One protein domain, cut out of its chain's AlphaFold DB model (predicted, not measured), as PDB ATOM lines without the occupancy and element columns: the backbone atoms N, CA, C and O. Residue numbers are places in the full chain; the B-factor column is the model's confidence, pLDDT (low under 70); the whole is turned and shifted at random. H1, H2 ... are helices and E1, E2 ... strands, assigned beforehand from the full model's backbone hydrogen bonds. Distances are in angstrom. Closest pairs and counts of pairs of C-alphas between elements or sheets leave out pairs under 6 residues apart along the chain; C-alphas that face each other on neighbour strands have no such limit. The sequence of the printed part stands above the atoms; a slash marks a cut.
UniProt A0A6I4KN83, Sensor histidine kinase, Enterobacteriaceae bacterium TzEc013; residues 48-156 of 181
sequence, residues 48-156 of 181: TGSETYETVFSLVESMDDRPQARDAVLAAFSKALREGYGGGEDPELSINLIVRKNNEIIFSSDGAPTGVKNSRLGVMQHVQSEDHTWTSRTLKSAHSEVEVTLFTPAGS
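This is residues 48 to 156 of the 181 residues of the protein "Sensor histidine kinase" of Enterobacteriaceae bacterium TzEc013 (UniProt A0A6I4KN83). A strongly twisted sheet of five antiparallel strands makes one layer, and the helical hairpin of H1 and H2 covers one face of it, H2 over the E2 and E1 side and H1 over E1, E5 and E4. E3, at the far edge, reaches beyond both helices, and the long link from E2 to E3 passes over the other face from one edge strand to the other. The printed part has 109 residues, with two named helices and then five named strands along the chain, H1 H2 E1 E2 E3 E4 E5, and the class is mixed, helices and strands. The sheet's order is E2 E1 E5 E4 E3. The whole is compact, with a radius of gyration of the C-alphas of 13.1 A, and spans 40 by 29 by 24 A.

Begin in the sheet with E5, residues 146 to 153, which starts at C-alpha 146 at (24.679, 58.359, -79.332) and runs 23.3 A to C-alpha 153 at (37.363, 43.754, -92.275). Next look at E4, residues 132 to 140, the longest strand by residues, 24.6 A from first to last C-alpha. E3 is residues 124 to 129 and measures 15.7 A. E1 is residues 96 to 101, 17.0 A, and E2 is residues 104 to 108, 10.8 A. Now turn to the helices: find C-alpha 51 at (22.832, 58.997, -94.204), from which H1, residues 51 to 62, runs 16.1 A. H2, residues 67 to 85, runs 26.7 A.

Look first at E5 and E1, antiparallel at 162 degrees, where N 98 and O 149 are 2.9 A apart, within hydrogen-bond range. Beyond E1 comes the edge strand E2, a hairpin with E1, antiparallel at 153 degrees, with N 106 and O 99 at 2.9 A. On the other side of E5, E4 is antiparallel to it at 155 degrees, with N 139 and O 148 at 2.9 A. E3, the other edge strand, forms a hairpin with E4, antiparallel at 132 degrees, with N 127 and O 134 at 2.8 A. E3, E4 and E5 form a meander, each strand the antiparallel neighbour of the one before. From edge to edge the strands' lines turn by 87 degrees. H1 and H2 are on the same face of the sheet, the two layers of this domain. H1 has a height over the sheet of 9.7 A and runs slantwise to the strands, at 42 degrees to E5 on the local plane; it is over E1 and E5, and only just over E4, with 3 of its C-alphas. Its closest C-alphas to E5 are those of Tyr 53 and Val 148, 6.6 A apart. H2, at a height over the sheet of 9.0 A, is over E2 and E1 and runs slantwise, at 42 degrees to E2 on the local plane; the C-alphas of Ser 78 and Leu 97 are its closest to E1, 6.4 A apart. The two helices only just touch, with 3 pairs of C-alphas within 8 A, the closest being Val 60 and Arg 70 at 6.6 A; they run opposite ways at a shallow tilt of 15 degrees. In both, every O i to N i+4 pair is within hydrogen-bond range.

The C-alphas farthest apart are those of Asp 65 and Ser 156, 41.6 A. The printed part, residues 48 to 156, has no cut. The one long link is E2 to E3, residues 109 to 123. The mean pLDDT of the printed part is 85.3; look for values under 70 at residues 84 to 91, of which 84 and 85 belong to H2, at residue 93 and at residues 154 to 156.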
ATOM      1  N   THR A  48      31.661  55.714 -95.763       73.12
ATOM      2  CA  THR A  48      31.780  57.118 -96.185       73.12
ATOM      3  C   THR A  48      30.456  57.889 -96.152       73.12
ATOM      4  O   THR A  48      30.473  59.089 -95.868       73.12
ATOM      5  N   GLY A  49      29.321  57.227 -96.389       76.81
ATOM      6  CA  GLY A  49      27.997  57.851 -96.400       76.81
ATOM      7  C   GLY A  49      27.511  58.224 -94.999       76.81
ATOM      8  O   GLY A  49      27.531  57.396 -94.098       76.81
ATOM      9  N   SER A  50      27.065  59.466 -94.807       81.88
ATOM     10  CA  SER A  50      26.517  59.954 -93.529       81.88
ATOM     11  C   SER A  50      25.083  59.485 -93.269       81.88
ATOM     12  O   SER A  50      24.735  59.217 -92.125       81.88
ATOM     13  N   GLU A  51      24.270  59.314 -94.315       85.88
ATOM     14  CA  GLU A  51      22.832  58.997 -94.204       85.88
ATOM     15  C   GLU A  51      22.539  57.705 -93.427       85.88
ATOM     16  O   GLU A  51      21.561  57.607 -92.688       85.88
ATOM     17  N   THR A  52      23.409  56.700 -93.556       86.31
ATOM     18  CA  THR A  52      23.293  55.446 -92.802       86.31
ATOM     19  C   THR A  52      23.416  55.687 -91.301       86.31
ATOM     20  O   THR A  52      22.654  55.117 -90.525       86.31
ATOM     21  N   TYR A  53      24.339  56.555 -90.890       90.81
ATOM     22  CA  TYR A  53      24.522  56.908 -89.486       90.81
ATOM     23  C   TYR A  53      23.332  57.715 -88.972       90.81
ATOM     24  O   TYR A  53      22.796  57.373 -87.924       90.81
ATOM     25  N   GLU A  54      22.857  58.696 -89.744       91.25
ATOM     26  CA  GLU A  54      21.672  59.498 -89.399       91.25
ATOM     27  C   GLU A  54      20.410  58.646 -89.236       91.25
ATOM     28  O   GLU A  54      19.619  58.850 -88.313       91.25
ATOM     29  N   THR A  55      20.246  57.626 -90.081       91.19
ATOM     30  CA  THR A  55      19.146  56.661 -89.962       91.19
ATOM     31  C   THR A  55      19.237  55.876 -88.651       91.19
ATOM     32  O   THR A  55      18.231  55.714 -87.959       91.19
ATOM     33  N   VAL A  56      20.435  55.410 -88.274       92.19
ATOM     34  CA  VAL A  56      20.642  54.692 -87.005       92.19
ATOM     35  C   VAL A  56      20.441  55.624 -85.809       92.19
ATOM     36  O   VAL A  56      19.799  55.214 -84.844       92.19
ATOM     37  N   PHE A  57      20.920  56.869 -85.867       94.25
ATOM     38  CA  PHE A  57      20.668  57.866 -84.822       94.25
ATOM     39  C   PHE A  57      19.170  58.093 -84.640       94.25
ATOM     40  O   PHE A  57      18.660  57.921 -83.536       94.25
ATOM     41  N   SER A  58      18.450  58.350 -85.732       92.75
ATOM     42  CA  SER A  58      17.003  58.580 -85.715       92.75
ATOM     43  C   SER A  58      16.230  57.375 -85.166       92.75
ATOM     44  O   SER A  58      15.284  57.524 -84.389       92.75
ATOM     45  N   LEU A  59      16.639  56.154 -85.527       93.12
ATOM     46  CA  LEU A  59      16.061  54.918 -84.998       93.12
ATOM     47  C   LEU A  59      16.282  54.788 -83.484       93.12
ATOM     48  O   LEU A  59      15.344  54.502 -82.745       93.12
ATOM     49  N   VAL A  60      17.516  54.988 -83.021       93.25
ATOM     50  CA  VAL A  60      17.873  54.855 -81.601       93.25
ATOM     51  C   VAL A  60      17.171  55.920 -80.762       93.25
ATOM     52  O   VAL A  60      16.653  55.604 -79.695       93.25
ATOM     53  N   GLU A  61      17.121  57.158 -81.254       91.25
ATOM     54  CA  GLU A  61      16.470  58.287 -80.586       91.25
ATOM     55  C   GLU A  61      14.945  58.113 -80.525       91.25
ATOM     56  O   GLU A  61      14.342  58.347 -79.481       91.25
ATOM     57  N   SER A  62      14.311  57.634 -81.601       90.62
ATOM     58  CA  SER A  62      12.856  57.407 -81.631       90.62
ATOM     59  C   SER A  62      12.387  56.200 -80.809       90.62
ATOM     60  O   SER A  62      11.200  56.094 -80.495       90.62
ATOM     61  N   MET A  63      13.294  55.286 -80.459       91.50
ATOM     62  CA  MET A  63      12.987  54.050 -79.732       91.50
ATOM     63  C   MET A  63      13.592  53.998 -78.326       91.50
ATOM     64  O   MET A  63      13.727  52.911 -77.758       91.50
ATOM     65  N   ASP A  64      13.929  55.148 -77.741       86.31
ATOM     66  CA  ASP A  64      14.585  55.207 -76.430       86.31
ATOM     67  C   ASP A  64      13.743  54.562 -75.313       86.31
ATOM     68  O   ASP A  64      14.265  53.850 -74.456       86.31
ATOM     69  N   ASP A  65      12.417  54.693 -75.402       90.88
ATOM     70  CA  ASP A  65      11.461  54.105 -74.455       90.88
ATOM     71  C   ASP A  65      11.233  52.592 -74.656       90.88
ATOM     72  O   ASP A  65      10.504  51.956 -73.890       90.88
ATOM     73  N   ARG A  66      11.789  51.991 -75.720       92.31
ATOM     74  CA  ARG A  66      11.515  50.598 -76.127       92.31
ATOM     75  C   ARG A  66      12.804  49.840 -76.472       92.31
ATOM     76  O   ARG A  66      12.971  49.422 -77.622       92.31
ATOM     77  N   PRO A  67      13.688  49.576 -75.492       89.75
ATOM     78  CA  PRO A  67      15.009  48.991 -75.741       89.75
ATOM     79  C   PRO A  67      14.950  47.628 -76.445       89.75
ATOM     80  O   PRO A  67      15.686  47.400 -77.397       89.75
ATOM     81  N   GLN A  68      14.011  46.754 -76.071       90.62
ATOM     82  CA  GLN A  68      13.860  45.440 -76.716       90.62
ATOM     83  C   GLN A  68      13.472  45.550 -78.199       90.62
ATOM     84  O   GLN A  68      13.977  44.805 -79.037       90.62
ATOM     85  N   ALA A  69      12.580  46.488 -78.537       92.31
ATOM     86  CA  ALA A  69      12.173  46.717 -79.921       92.31
ATOM     87  C   ALA A  69      13.309  47.354 -80.730       92.31
ATOM     88  O   ALA A  69      13.560  46.940 -81.859       92.31
ATOM     89  N   ARG A  70      14.028  48.313 -80.131       94.25
ATOM     90  CA  ARG A  70      15.219  48.931 -80.720       94.25
ATOM     91  C   ARG A  70      16.253  47.876 -81.102       94.25
ATOM     92  O   ARG A  70      16.709  47.868 -82.240       94.25
ATOM     93  N   ASP A  71      16.588  46.974 -80.183       93.00
ATOM     94  CA  ASP A  71      17.625  45.964 -80.412       93.00
ATOM     95  C   ASP A  71      17.212  44.975 -81.512       93.00
ATOM     96  O   ASP A  71      18.032  44.620 -82.357       93.00
ATOM     97  N   ALA A  72      15.929  44.606 -81.580       93.50
ATOM     98  CA  ALA A  72      15.404  43.774 -82.664       93.50
ATOM     99  C   ALA A  72      15.511  44.461 -84.038       93.50
ATOM    100  O   ALA A  72      15.890  43.822 -85.025       93.50
ATOM    101  N   VAL A  73      15.215  45.763 -84.119       94.44
ATOM    102  CA  VAL A  73      15.346  46.522 -85.373       94.44
ATOM    103  C   VAL A  73      16.817  46.715 -85.747       94.44
ATOM    104  O   VAL A  73      17.166  46.538 -86.911       94.44
ATOM    105  N   LEU A  74      17.694  47.011 -84.784       94.44
ATOM    106  CA  LEU A  74      19.137  47.116 -85.017       94.44
ATOM    107  C   LEU A  74      19.742  45.782 -85.472       94.44
ATOM    108  O   LEU A  74      20.579  45.776 -86.373       94.44
ATOM    109  N   ALA A  75      19.278  44.653 -84.931       92.69
ATOM    110  CA  ALA A  75      19.675  43.322 -85.384       92.69
ATOM    111  C   ALA A  75      19.230  43.056 -86.831       92.69
ATOM    112  O   ALA A  75      20.035  42.621 -87.657       92.69
ATOM    113  N   ALA A  76      17.977  43.375 -87.171       92.19
ATOM    114  CA  ALA A  76      17.471  43.250 -88.537       92.19
ATOM    115  C   ALA A  76      18.235  44.155 -89.520       92.19
ATOM    116  O   ALA A  76      18.605  43.721 -90.611       92.19
ATOM    117  N   PHE A  77      18.532  45.389 -89.113       90.81
ATOM    118  CA  PHE A  77      19.336  46.325 -89.889       90.81
ATOM    119  C   PHE A  77      20.770  45.820 -90.084       90.81
ATOM    120  O   PHE A  77      21.276  45.814 -91.204       90.81
ATOM    121  N   SER A  78      21.405  45.322 -89.020       89.06
ATOM    122  CA  SER A  78      22.723  44.692 -89.098       89.06
ATOM    123  C   SER A  78      22.717  43.519 -90.073       89.06
ATOM    124  O   SER A  78      23.639  43.401 -90.871       89.06
ATOM    125  N   LYS A  79      21.688  42.666 -90.050       88.12
ATOM    126  CA  LYS A  79      21.562  41.551 -90.993       88.12
ATOM    127  C   LYS A  79      21.452  42.040 -92.441       88.12
ATOM    128  O   LYS A  79      22.175  41.546 -93.301       88.12
ATOM    129  N   ALA A  80      20.628  43.055 -92.695       85.50
ATOM    130  CA  ALA A  80      20.492  43.651 -94.024       85.50
ATOM    131  C   ALA A  80      21.814  44.259 -94.537       85.50
ATOM    132  O   ALA A  80      22.131  44.139 -95.721       85.50
ATOM    133  N   LEU A  81      22.620  44.871 -93.657       81.62
ATOM    134  CA  LEU A  81      23.955  45.363 -94.018       81.62
ATOM    135  C   LEU A  81      24.893  44.227 -94.446       81.62
ATOM    136  O   LEU A  81      25.611  44.379 -95.436       81.62
ATOM    137  N   ARG A  82      24.874  43.091 -93.741       79.94
ATOM    138  CA  ARG A  82      25.696  41.918 -94.082       79.94
ATOM    139  C   ARG A  82      25.304  41.304 -95.422       79.94
ATOM    140  O   ARG A  82      26.170  40.968 -96.224       79.94
ATOM    141  N   GLU A  83      24.005  41.216 -95.698       77.12
ATOM    142  CA  GLU A  83      23.503  40.729 -96.987       77.12
ATOM    143  C   GLU A  83      23.904  41.659 -98.147       77.12
ATOM    144  O   GLU A  83      24.309  41.186 -99.208       77.12
ATOM    145  N   GLY A  84      23.830  42.980 -97.950       67.75
ATOM    146  CA  GLY A  84      24.078  43.964 -99.008       67.75
ATOM    147  C   GLY A  84      25.550  44.190 -99.373       67.75
ATOM    148  O   GLY A  84      25.840  44.549-100.515       67.75
ATOM    149  N   TYR A  85      26.476  43.996 -98.430       67.06
ATOM    150  CA  TYR A  85      27.899  44.320 -98.613       67.06
ATOM    151  C   TYR A  85      28.833  43.102 -98.681       67.06
ATOM    152  O   TYR A  85      30.032  43.274 -98.892       67.06
ATOM    153  N   GLY A  86      28.288  41.884 -98.604       58.44
ATOM    154  CA  GLY A  86      29.062  40.644 -98.679       58.44
ATOM    155  C   GLY A  86      29.572  40.166 -97.315       58.44
ATOM    156  O   GLY A  86      29.442  40.853 -96.304       58.44
ATOM    157  N   GLY A  87      30.100  38.939 -97.286       60.75
ATOM    158  CA  GLY A  87      30.508  38.237 -96.058       60.75
ATOM    159  C   GLY A  87      29.478  37.223 -95.547       60.75
ATOM    160  O   GLY A  87      29.829  36.316 -94.802       60.75
ATOM    161  N   GLY A  88      28.226  37.297 -96.013       63.19
ATOM    162  CA  GLY A  88      27.191  36.318 -95.668       63.19
ATOM    163  C   GLY A  88      26.937  36.255 -94.160       63.19
ATOM    164  O   GLY A  88      26.802  37.288 -93.506       63.19
ATOM    165  N   GLU A  89      26.855  35.040 -93.616       65.12
ATOM    166  CA  GLU A  89      26.709  34.822 -92.171       65.12
ATOM    167  C   GLU A  89      28.043  34.866 -91.412       65.12
ATOM    168  O   GLU A  89      28.021  34.817 -90.186       65.12
ATOM    169  N   ASP A  90      29.183  34.985 -92.106       69.69
ATOM    170  CA  ASP A  90      30.499  35.038 -91.473       69.69
ATOM    171  C   ASP A  90      30.730  36.416 -90.815       69.69
ATOM    172  O   ASP A  90      30.821  37.442 -91.509       69.69
ATOM    173  N   PRO A  91      30.820  36.490 -89.474       67.75
ATOM    174  CA  PRO A  91      31.042  37.744 -88.762       67.75
ATOM    175  C   PRO A  91      32.399  38.396 -89.059       67.75
ATOM    176  O   PRO A  91      32.527  39.614 -88.924       67.75
ATOM    177  N   GLU A  92      33.401  37.610 -89.464       70.06
ATOM    178  CA  GLU A  92      34.762  38.092 -89.731       70.06
ATOM    179  C   GLU A  92      34.878  38.768 -91.098       70.06
ATOM    180  O   GLU A  92      35.738  39.625 -91.300       70.06
ATOM    181  N   LEU A  93      33.991  38.417 -92.032       69.50
ATOM    182  CA  LEU A  93      34.002  38.899 -93.417       69.50
ATOM    183  C   LEU A  93      32.901  39.923 -93.710       69.50
ATOM    184  O   LEU A  93      32.792  40.404 -94.836       69.50
ATOM    185  N   SER A  94      32.077  40.250 -92.719       74.56
ATOM    186  CA  SER A  94      30.885  41.069 -92.903       74.56
ATOM    187  C   SER A  94      30.974  42.418 -92.192       74.56
ATOM    188  O   SER A  94      31.862  42.691 -91.381       74.56
ATOM    189  N   ILE A  95      30.055  43.319 -92.547       82.31
ATOM    190  CA  ILE A  95      29.947  44.613 -91.878       82.31
ATOM    191  C   ILE A  95      29.405  44.406 -90.469       82.31
ATOM    192  O   ILE A  95      28.362  43.778 -90.269       82.31
ATOM    193  N   ASN A  96      30.085  45.018 -89.508       87.75
ATOM    194  CA  ASN A  96      29.716  44.982 -88.105       87.75
ATOM    195  C   ASN A  96      29.310  46.377 -87.621       87.75
ATOM    196  O   ASN A  96      29.931  47.384 -87.967       87.75
ATOM    197  N   LEU A  97      28.249  46.434 -86.818       92.12
ATOM    198  CA  LEU A  97      27.675  47.657 -86.273       92.12
ATOM    199  C   LEU A  97      27.804  47.639 -84.750       92.12
ATOM    200  O   LEU A  97      27.391  46.689 -84.091       92.12
ATOM    201  N   ILE A  98      28.333  48.720 -84.186       94.69
ATOM    202  CA  ILE A  98      28.298  48.968 -82.745       94.69
ATOM    203  C   ILE A  98      27.630  50.311 -82.503       94.69
ATOM    204  O   ILE A  98      28.062  51.336 -83.034       94.69
ATOM    205  N   VAL A  99      26.606  50.307 -81.657       94.88
ATOM    206  CA  VAL A  99      25.923  51.513 -81.197       94.88
ATOM    207  C   VAL A  99      26.220  51.697 -79.718       94.88
ATOM    208  O   VAL A  99      25.998  50.800 -78.899       94.88
ATOM    209  N   ARG A 100      26.726  52.876 -79.373       94.94
ATOM    210  CA  ARG A 100      26.990  53.293 -78.002       94.94
ATOM    211  C   ARG A 100      26.094  54.464 -77.640       94.94
ATOM    212  O   ARG A 100      25.863  55.338 -78.467       94.94
ATOM    213  N   LYS A 101      25.618  54.498 -76.402       93.19
ATOM    214  CA  LYS A 101      24.919  55.646 -75.824       93.19
ATOM    215  C   LYS A 101      25.519  55.940 -74.460       93.19
ATOM    216  O   LYS A 101      25.729  55.013 -73.688       93.19
ATOM    217  N   ASN A 102      25.826  57.203 -74.173       91.75
ATOM    218  CA  ASN A 102      26.482  57.600 -72.919       91.75
ATOM    219  C   ASN A 102      27.766  56.792 -72.633       91.75
ATOM    220  O   ASN A 102      28.055  56.439 -71.495       91.75
ATOM    221  N   ASN A 103      28.531  56.482 -73.685       89.00
ATOM    222  CA  ASN A 103      29.748  55.664 -73.631       89.00
ATOM    223  C   ASN A 103      29.544  54.179 -73.236       89.00
ATOM    224  O   ASN A 103      30.530  53.458 -73.087       89.00
ATOM    225  N   GLU A 104      28.302  53.698 -73.152       92.00
ATOM    226  CA  GLU A 104      27.956  52.282 -72.970       92.00
ATOM    227  C   GLU A 104      27.496  51.657 -74.287       92.00
ATOM    228  O   GLU A 104      26.844  52.309 -75.100       92.00
ATOM    229  N   ILE A 105      27.834  50.387 -74.520       93.75
ATOM    230  CA  ILE A 105      27.371  49.654 -75.705       93.75
ATOM    231  C   ILE A 105      25.905  49.283 -75.493       93.75
ATOM    232  O   ILE A 105      25.591  48.474 -74.626       93.75
ATOM    233  N   ILE A 106      25.022  49.864 -76.305       93.94
ATOM    234  CA  ILE A 106      23.589  49.545 -76.294       93.94
ATOM    235  C   ILE A 106      23.218  48.501 -77.347       93.94
ATOM    236  O   ILE A 106      22.192  47.850 -77.211       93.94
ATOM    237  N   PHE A 107      24.045  48.340 -78.382       94.31
ATOM    238  CA  PHE A 107      23.899  47.294 -79.386       94.31
ATOM    239  C   PHE A 107      25.254  46.966 -80.016       94.31
ATOM    240  O   PHE A 107      26.065  47.858 -80.275       94.31
ATOM    241  N   SER A 108      25.472  45.687 -80.305       93.81
ATOM    242  CA  SER A 108      26.624  45.191 -81.049       93.81
ATOM    243  C   SER A 108      26.178  44.049 -81.946       93.81
ATOM    244  O   SER A 108      25.510  43.132 -81.478       93.81
ATOM    245  N   SER A 109      26.583  44.078 -83.210       90.38
ATOM    246  CA  SER A 109      26.475  42.915 -84.086       90.38
ATOM    247  C   SER A 109      27.355  41.768 -83.579       90.38
ATOM    248  O   SER A 109      28.390  42.003 -82.947       90.38
ATOM    249  N   ASP A 110      26.974  40.531 -83.902       85.88
ATOM    250  CA  ASP A 110      27.774  39.341 -83.585       85.88
ATOM    251  C   ASP A 110      29.167  39.440 -84.215       85.88
ATOM    252  O   ASP A 110      29.279  39.796 -85.380       85.88
ATOM    253  N   GLY A 111      30.235  39.150 -83.474       81.25
ATOM    254  CA  GLY A 111      31.611  39.251 -83.989       81.25
ATOM    255  C   GLY A 111      32.135  40.678 -84.198       81.25
ATOM    256  O   GLY A 111      33.242  40.854 -84.701       81.25
ATOM    257  N   ALA A 112      31.393  41.713 -83.786       86.81
ATOM    258  CA  ALA A 112      31.921  43.073 -83.794       86.81
ATOM    259  C   ALA A 112      33.009  43.259 -82.713       86.81
ATOM    260  O   ALA A 112      32.848  42.775 -81.586       86.81
ATOM    261  N   PRO A 113      34.084  44.021 -82.990       86.19
ATOM    262  CA  PRO A 113      35.161  44.259 -82.029       86.19
ATOM    263  C   PRO A 113      34.728  45.260 -80.942       86.19
ATOM    264  O   PRO A 113      35.002  46.461 -81.007       86.19
ATOM    265  N   THR A 114      34.039  44.771 -79.909       87.19
ATOM    266  CA  THR A 114      33.487  45.593 -78.813       87.19
ATOM    267  C   THR A 114      34.554  46.272 -77.957       87.19
ATOM    268  O   THR A 114      34.331  47.392 -77.484       87.19
ATOM    269  N   GLY A 115      35.721  45.636 -77.818       83.94
ATOM    270  CA  GLY A 115      36.874  46.146 -77.075       83.94
ATOM    271  C   GLY A 115      37.620  47.294 -77.758       83.94
ATOM    272  O   GLY A 115      38.504  47.888 -77.144       83.94
ATOM    273  N   VAL A 116      37.268  47.637 -79.003       82.25
ATOM    274  CA  VAL A 116      37.964  48.675 -79.764       82.25
ATOM    275  C   VAL A 116      37.085  49.903 -79.979       82.25
ATOM    276  O   VAL A 116      35.908  49.825 -80.347       82.25
ATOM    277  N   LYS A 117      37.681  51.075 -79.729       85.50
ATOM    278  CA  LYS A 117      37.065  52.386 -79.938       85.50
ATOM    279  C   LYS A 117      37.970  53.251 -80.808       85.50
ATOM    280  O   LYS A 117      39.183  53.313 -80.608       85.50
ATOM    281  N   ASN A 118      37.354  53.952 -81.749       87.31
ATOM    282  CA  ASN A 118      38.030  54.939 -82.574       87.31
ATOM    283  C   ASN A 118      38.482  56.131 -81.726       87.31
ATOM    284  O   ASN A 118      37.763  56.594 -80.841       87.31
ATOM    285  N   SER A 119      39.670  56.650 -82.023       86.31
ATOM    286  CA  SER A 119      40.214  57.833 -81.351       86.31
ATOM    287  C   SER A 119      39.708  59.147 -81.942       86.31
ATOM    288  O   SER A 119      39.796  60.181 -81.285       86.31
ATOM    289  N   ARG A 120      39.192  59.136 -83.179       87.19
ATOM    290  CA  ARG A 120      38.681  60.322 -83.875       87.19
ATOM    291  C   ARG A 120      37.305  60.059 -84.477       87.19
ATOM    292  O   ARG A 120      37.102  59.073 -85.182       87.19
ATOM    293  N   LEU A 121      36.381  60.984 -84.234       90.12
ATOM    294  CA  LEU A 121      35.046  60.973 -84.826       90.12
ATOM    295  C   LEU A 121      35.091  61.473 -86.275       90.12
ATOM    296  O   LEU A 121      35.878  62.352 -86.622       90.12
ATOM    297  N   GLY A 122      34.242  60.902 -87.124       86.25
ATOM    298  CA  GLY A 122      34.051  61.285 -88.522       86.25
ATOM    299  C   GLY A 122      35.164  60.887 -89.479       86.25
ATOM    300  O   GLY A 122      34.976  61.018 -90.688       86.25
ATOM    301  N   VAL A 123      36.263  60.335 -88.970       87.12
ATOM    302  CA  VAL A 123      37.427  59.925 -89.755       87.12
ATOM    303  C   VAL A 123      37.502  58.404 -89.813       87.12
ATOM    304  O   VAL A 123      37.280  57.720 -88.815       87.12
ATOM    305  N   MET A 124      37.831  57.883 -90.995       85.94
ATOM    306  CA  MET A 124      38.156  56.472 -91.184       85.94
ATOM    307  C   MET A 124      39.430  56.118 -90.418       85.94
ATOM    308  O   MET A 124      40.441  56.813 -90.536       85.94
ATOM    309  N   GLN A 125      39.410  55.024 -89.666       85.25
ATOM    310  CA  GLN A 125      40.566  54.548 -88.919       85.25
ATOM    311  C   GLN A 125      40.781  53.060 -89.157       85.25
ATOM    312  O   GLN A 125      39.826  52.302 -89.297       85.25
ATOM    313  N   HIS A 126      42.048  52.660 -89.190       85.56
ATOM    314  CA  HIS A 126      42.421  51.256 -89.110       85.56
ATOM    315  C   HIS A 126      42.670  50.940 -87.644       85.56
ATOM    316  O   HIS A 126      43.452  51.625 -86.979       85.56
ATOM    317  N   VAL A 127      41.960  49.950 -87.136       84.25
ATOM    318  CA  VAL A 127      41.957  49.555 -85.736       84.25
ATOM    319  C   VAL A 127      42.238  48.069 -85.660       84.25
ATOM    320  O   VAL A 127      41.595  47.269 -86.331       84.25
ATOM    321  N   GLN A 128      43.223  47.706 -84.849       81.88
ATOM    322  CA  GLN A 128      43.593  46.318 -84.633       81.88
ATOM    323  C   GLN A 128      42.857  45.799 -83.399       81.88
ATOM    324  O   GLN A 128      42.884  46.441 -82.348       81.88
ATOM    325  N   SER A 129      42.190  44.660 -83.543       80.31
ATOM    326  CA  SER A 129      41.546  43.936 -82.449       80.31
ATOM    327  C   SER A 129      41.978  42.487 -82.545       80.31
ATOM    328  O   SER A 129      41.685  41.843 -83.550       80.31
ATOM    329  N   GLU A 130      42.645  41.986 -81.507       74.88
ATOM    330  CA  GLU A 130      43.170  40.615 -81.485       74.88
ATOM    331  C   GLU A 130      44.055  40.343 -82.720       74.88
ATOM    332  O   GLU A 130      45.032  41.066 -82.935       74.88
ATOM    333  N   ASP A 131      43.689  39.357 -83.546       72.06
ATOM    334  CA  ASP A 131      44.399  38.960 -84.768       72.06
ATOM    335  C   ASP A 131      43.884  39.661 -86.041       72.06
ATOM    336  O   ASP A 131      44.439  39.487 -87.127       72.06
ATOM    337  N   HIS A 132      42.847  40.497 -85.920       73.19
ATOM    338  CA  HIS A 132      42.161  41.101 -87.057       73.19
ATOM    339  C   HIS A 132      42.408  42.607 -87.151       73.19
ATOM    340  O   HIS A 132      42.359  43.358 -86.170       73.19
ATOM    341  N   THR A 133      42.648  43.069 -88.376       80.75
ATOM    342  CA  THR A 133      42.660  44.500 -88.688       80.75
ATOM    343  C   THR A 133      41.282  44.889 -89.201       80.75
ATOM    344  O   THR A 133      40.739  44.251 -90.099       80.75
ATOM    345  N   TRP A 134      40.726  45.955 -88.644       83.94
ATOM    346  CA  TRP A 134      39.423  46.493 -89.003       83.94
ATOM    347  C   TRP A 134      39.581  47.891 -89.570       83.94
ATOM    348  O   TRP A 134      40.369  48.692 -89.071       83.94
ATOM    349  N   THR A 135      38.786  48.208 -90.577       86.88
ATOM    350  CA  THR A 135      38.580  49.575 -91.041       86.88
ATOM    351  C   THR A 135      37.256  50.054 -90.468       86.88
ATOM    352  O   THR A 135      36.224  49.421 -90.667       86.88
ATOM    353  N   SER A 136      37.267  51.157 -89.733       89.69
ATOM    354  CA  SER A 136      36.092  51.629 -89.010       89.69
ATOM    355  C   SER A 136      35.894  53.129 -89.136       89.69
ATOM    356  O   SER A 136      36.832  53.897 -89.368       89.69
ATOM    357  N   ARG A 137      34.659  53.568 -88.909       91.81
ATOM    358  CA  ARG A 137      34.343  54.983 -88.718       91.81
ATOM    359  C   ARG A 137      33.242  55.141 -87.701       91.81
ATOM    360  O   ARG A 137      32.181  54.522 -87.815       91.81
ATOM    361  N   THR A 138      33.505  56.024 -86.747       93.62
ATOM    362  CA  THR A 138      32.555  56.415 -85.714       93.62
ATOM    363  C   THR A 138      32.001  57.792 -86.030       93.62
ATOM    364  O   THR A 138      32.771  58.725 -86.251       93.62
ATOM    365  N   LEU A 139      30.680  57.934 -86.015       94.31
ATOM    366  CA  LEU A 139      30.006  59.227 -85.969       94.31
ATOM    367  C   LEU A 139      29.224  59.346 -84.664       94.31
ATOM    368  O   LEU A 139      28.813  58.343 -84.083       94.31
ATOM    369  N   LYS A 140      29.035  60.583 -84.213       93.94
ATOM    370  CA  LYS A 140      28.223  60.930 -83.048       93.94
ATOM    371  C   LYS A 140      27.026  61.751 -83.521       93.94
ATOM    372  O   LYS A 140      27.215  62.612 -84.380       93.94
ATOM    373  N   SER A 141      25.844  61.489 -82.967       92.50
ATOM    374  CA  SER A 141      24.649  62.301 -83.218       92.50
ATOM    375  C   SER A 141      24.904  63.759 -82.814       92.50
ATOM    376  O   SER A 141      25.584  64.040 -81.825       92.50
ATOM    377  N   ALA A 142      24.350  64.701 -83.576       88.81
ATOM    378  CA  ALA A 142      24.380  66.120 -83.227       88.81
ATOM    379  C   ALA A 142      23.415  66.467 -82.077       88.81
ATOM    380  O   ALA A 142      23.557  67.518 -81.449       88.81
ATOM    381  N   HIS A 143      22.431  65.602 -81.815       87.44
ATOM    382  CA  HIS A 143      21.306  65.877 -80.919       87.44
ATOM    383  C   HIS A 143      21.300  65.006 -79.658       87.44
ATOM    384  O   HIS A 143      20.592  65.324 -78.703       87.44
ATOM    385  N   SER A 144      22.097  63.936 -79.623       88.56
ATOM    386  CA  SER A 144      22.152  63.010 -78.494       88.56
ATOM    387  C   SER A 144      23.559  62.454 -78.253       88.56
ATOM    388  O   SER A 144      24.442  62.497 -79.107       88.56
ATOM    389  N   GLU A 145      23.773  61.879 -77.069       92.12
ATOM    390  CA  GLU A 145      25.007  61.169 -76.702       92.12
ATOM    391  C   GLU A 145      25.066  59.752 -77.308       92.12
ATOM    392  O   GLU A 145      25.460  58.792 -76.642       92.12
ATOM    393  N   VAL A 146      24.637  59.609 -78.566       93.75
ATOM    394  CA  VAL A 146      24.679  58.359 -79.332       93.75
ATOM    395  C   VAL A 146      25.869  58.386 -80.289       93.75
ATOM    396  O   VAL A 146      26.017  59.297 -81.102       93.75
ATOM    397  N   GLU A 147      26.708  57.359 -80.214       95.06
ATOM    398  CA  GLU A 147      27.827  57.112 -81.117       95.06
ATOM    399  C   GLU A 147      27.571  55.822 -81.898       95.06
ATOM    400  O   GLU A 147      27.324  54.763 -81.324       95.06
ATOM    401  N   VAL A 148      27.683  55.886 -83.218       94.31
ATOM    402  CA  VAL A 148      27.549  54.727 -84.101       94.31
ATOM    403  C   VAL A 148      28.895  54.469 -84.743       94.31
ATOM    404  O   VAL A 148      29.499  55.368 -85.324       94.31
ATOM    405  N   THR A 149      29.377  53.236 -84.633       93.31
ATOM    406  CA  THR A 149      30.599  52.778 -85.291       93.31
ATOM    407  C   THR A 149      30.269  51.643 -86.238       93.31
ATOM    408  O   THR A 149      29.718  50.626 -85.825       93.31
ATOM    409  N   LEU A 150      30.640  51.821 -87.499       91.19
ATOM    410  CA  LEU A 150      30.636  50.754 -88.489       91.19
ATOM    411  C   LEU A 150      32.059  50.229 -88.646       91.19
ATOM    412  O   LEU A 150      33.011  51.015 -88.664       91.19
ATOM    413  N   PHE A 151      32.180  48.912 -88.765       87.44
ATOM    414  CA  PHE A 151      33.427  48.192 -88.976       87.44
ATOM    415  C   PHE A 151      33.314  47.339 -90.228       87.44
ATOM    416  O   PHE A 151      32.289  46.704 -90.478       87.44
ATOM    417  N   THR A 152      34.398  47.295 -90.983       82.75
ATOM    418  CA  THR A 152      34.581  46.385 -92.106       82.75
ATOM    419  C   THR A 152      35.934  45.704 -91.949       82.75
ATOM    420  O   THR A 152      36.880  46.367 -91.507       82.75
ATOM    421  N   PRO A 153      36.072  44.424 -92.315       76.75
ATOM    422  CA  PRO A 153      37.363  43.754 -92.275       76.75
ATOM    423  C   PRO A 153      38.363  44.511 -93.153       76.75
ATOM    424  O   PRO A 153      38.054  44.882 -94.288       76.75
ATOM    425  N   ALA A 154      39.551  44.794 -92.622       66.50
ATOM    426  CA  ALA A 154      40.612  45.421 -93.394       66.50
ATOM    427  C   ALA A 154      41.361  44.331 -94.158       66.50
ATOM    428  O   ALA A 154      42.046  43.499 -93.566       66.50
ATOM    429  N   GLY A 155      41.245  44.326 -95.482       59.78
ATOM    430  CA  GLY A 155      42.019  43.403 -96.298       59.78
ATOM    431  C   GLY A 155      41.476  43.211 -97.700       59.78
ATOM    432  O   GLY A 155      40.271  43.198 -97.943       59.78
ATOM    433  N   SER A 156      42.406  42.958 -98.612       51.00
ATOM    434  CA  SER A 156      42.199  42.593-100.015       51.00
ATOM    435  C   SER A 156      41.541  41.218-100.220       51.00
ATOM    436  O   SER A 156      41.556  40.705-101.330       51.00
TER     437      SER A 156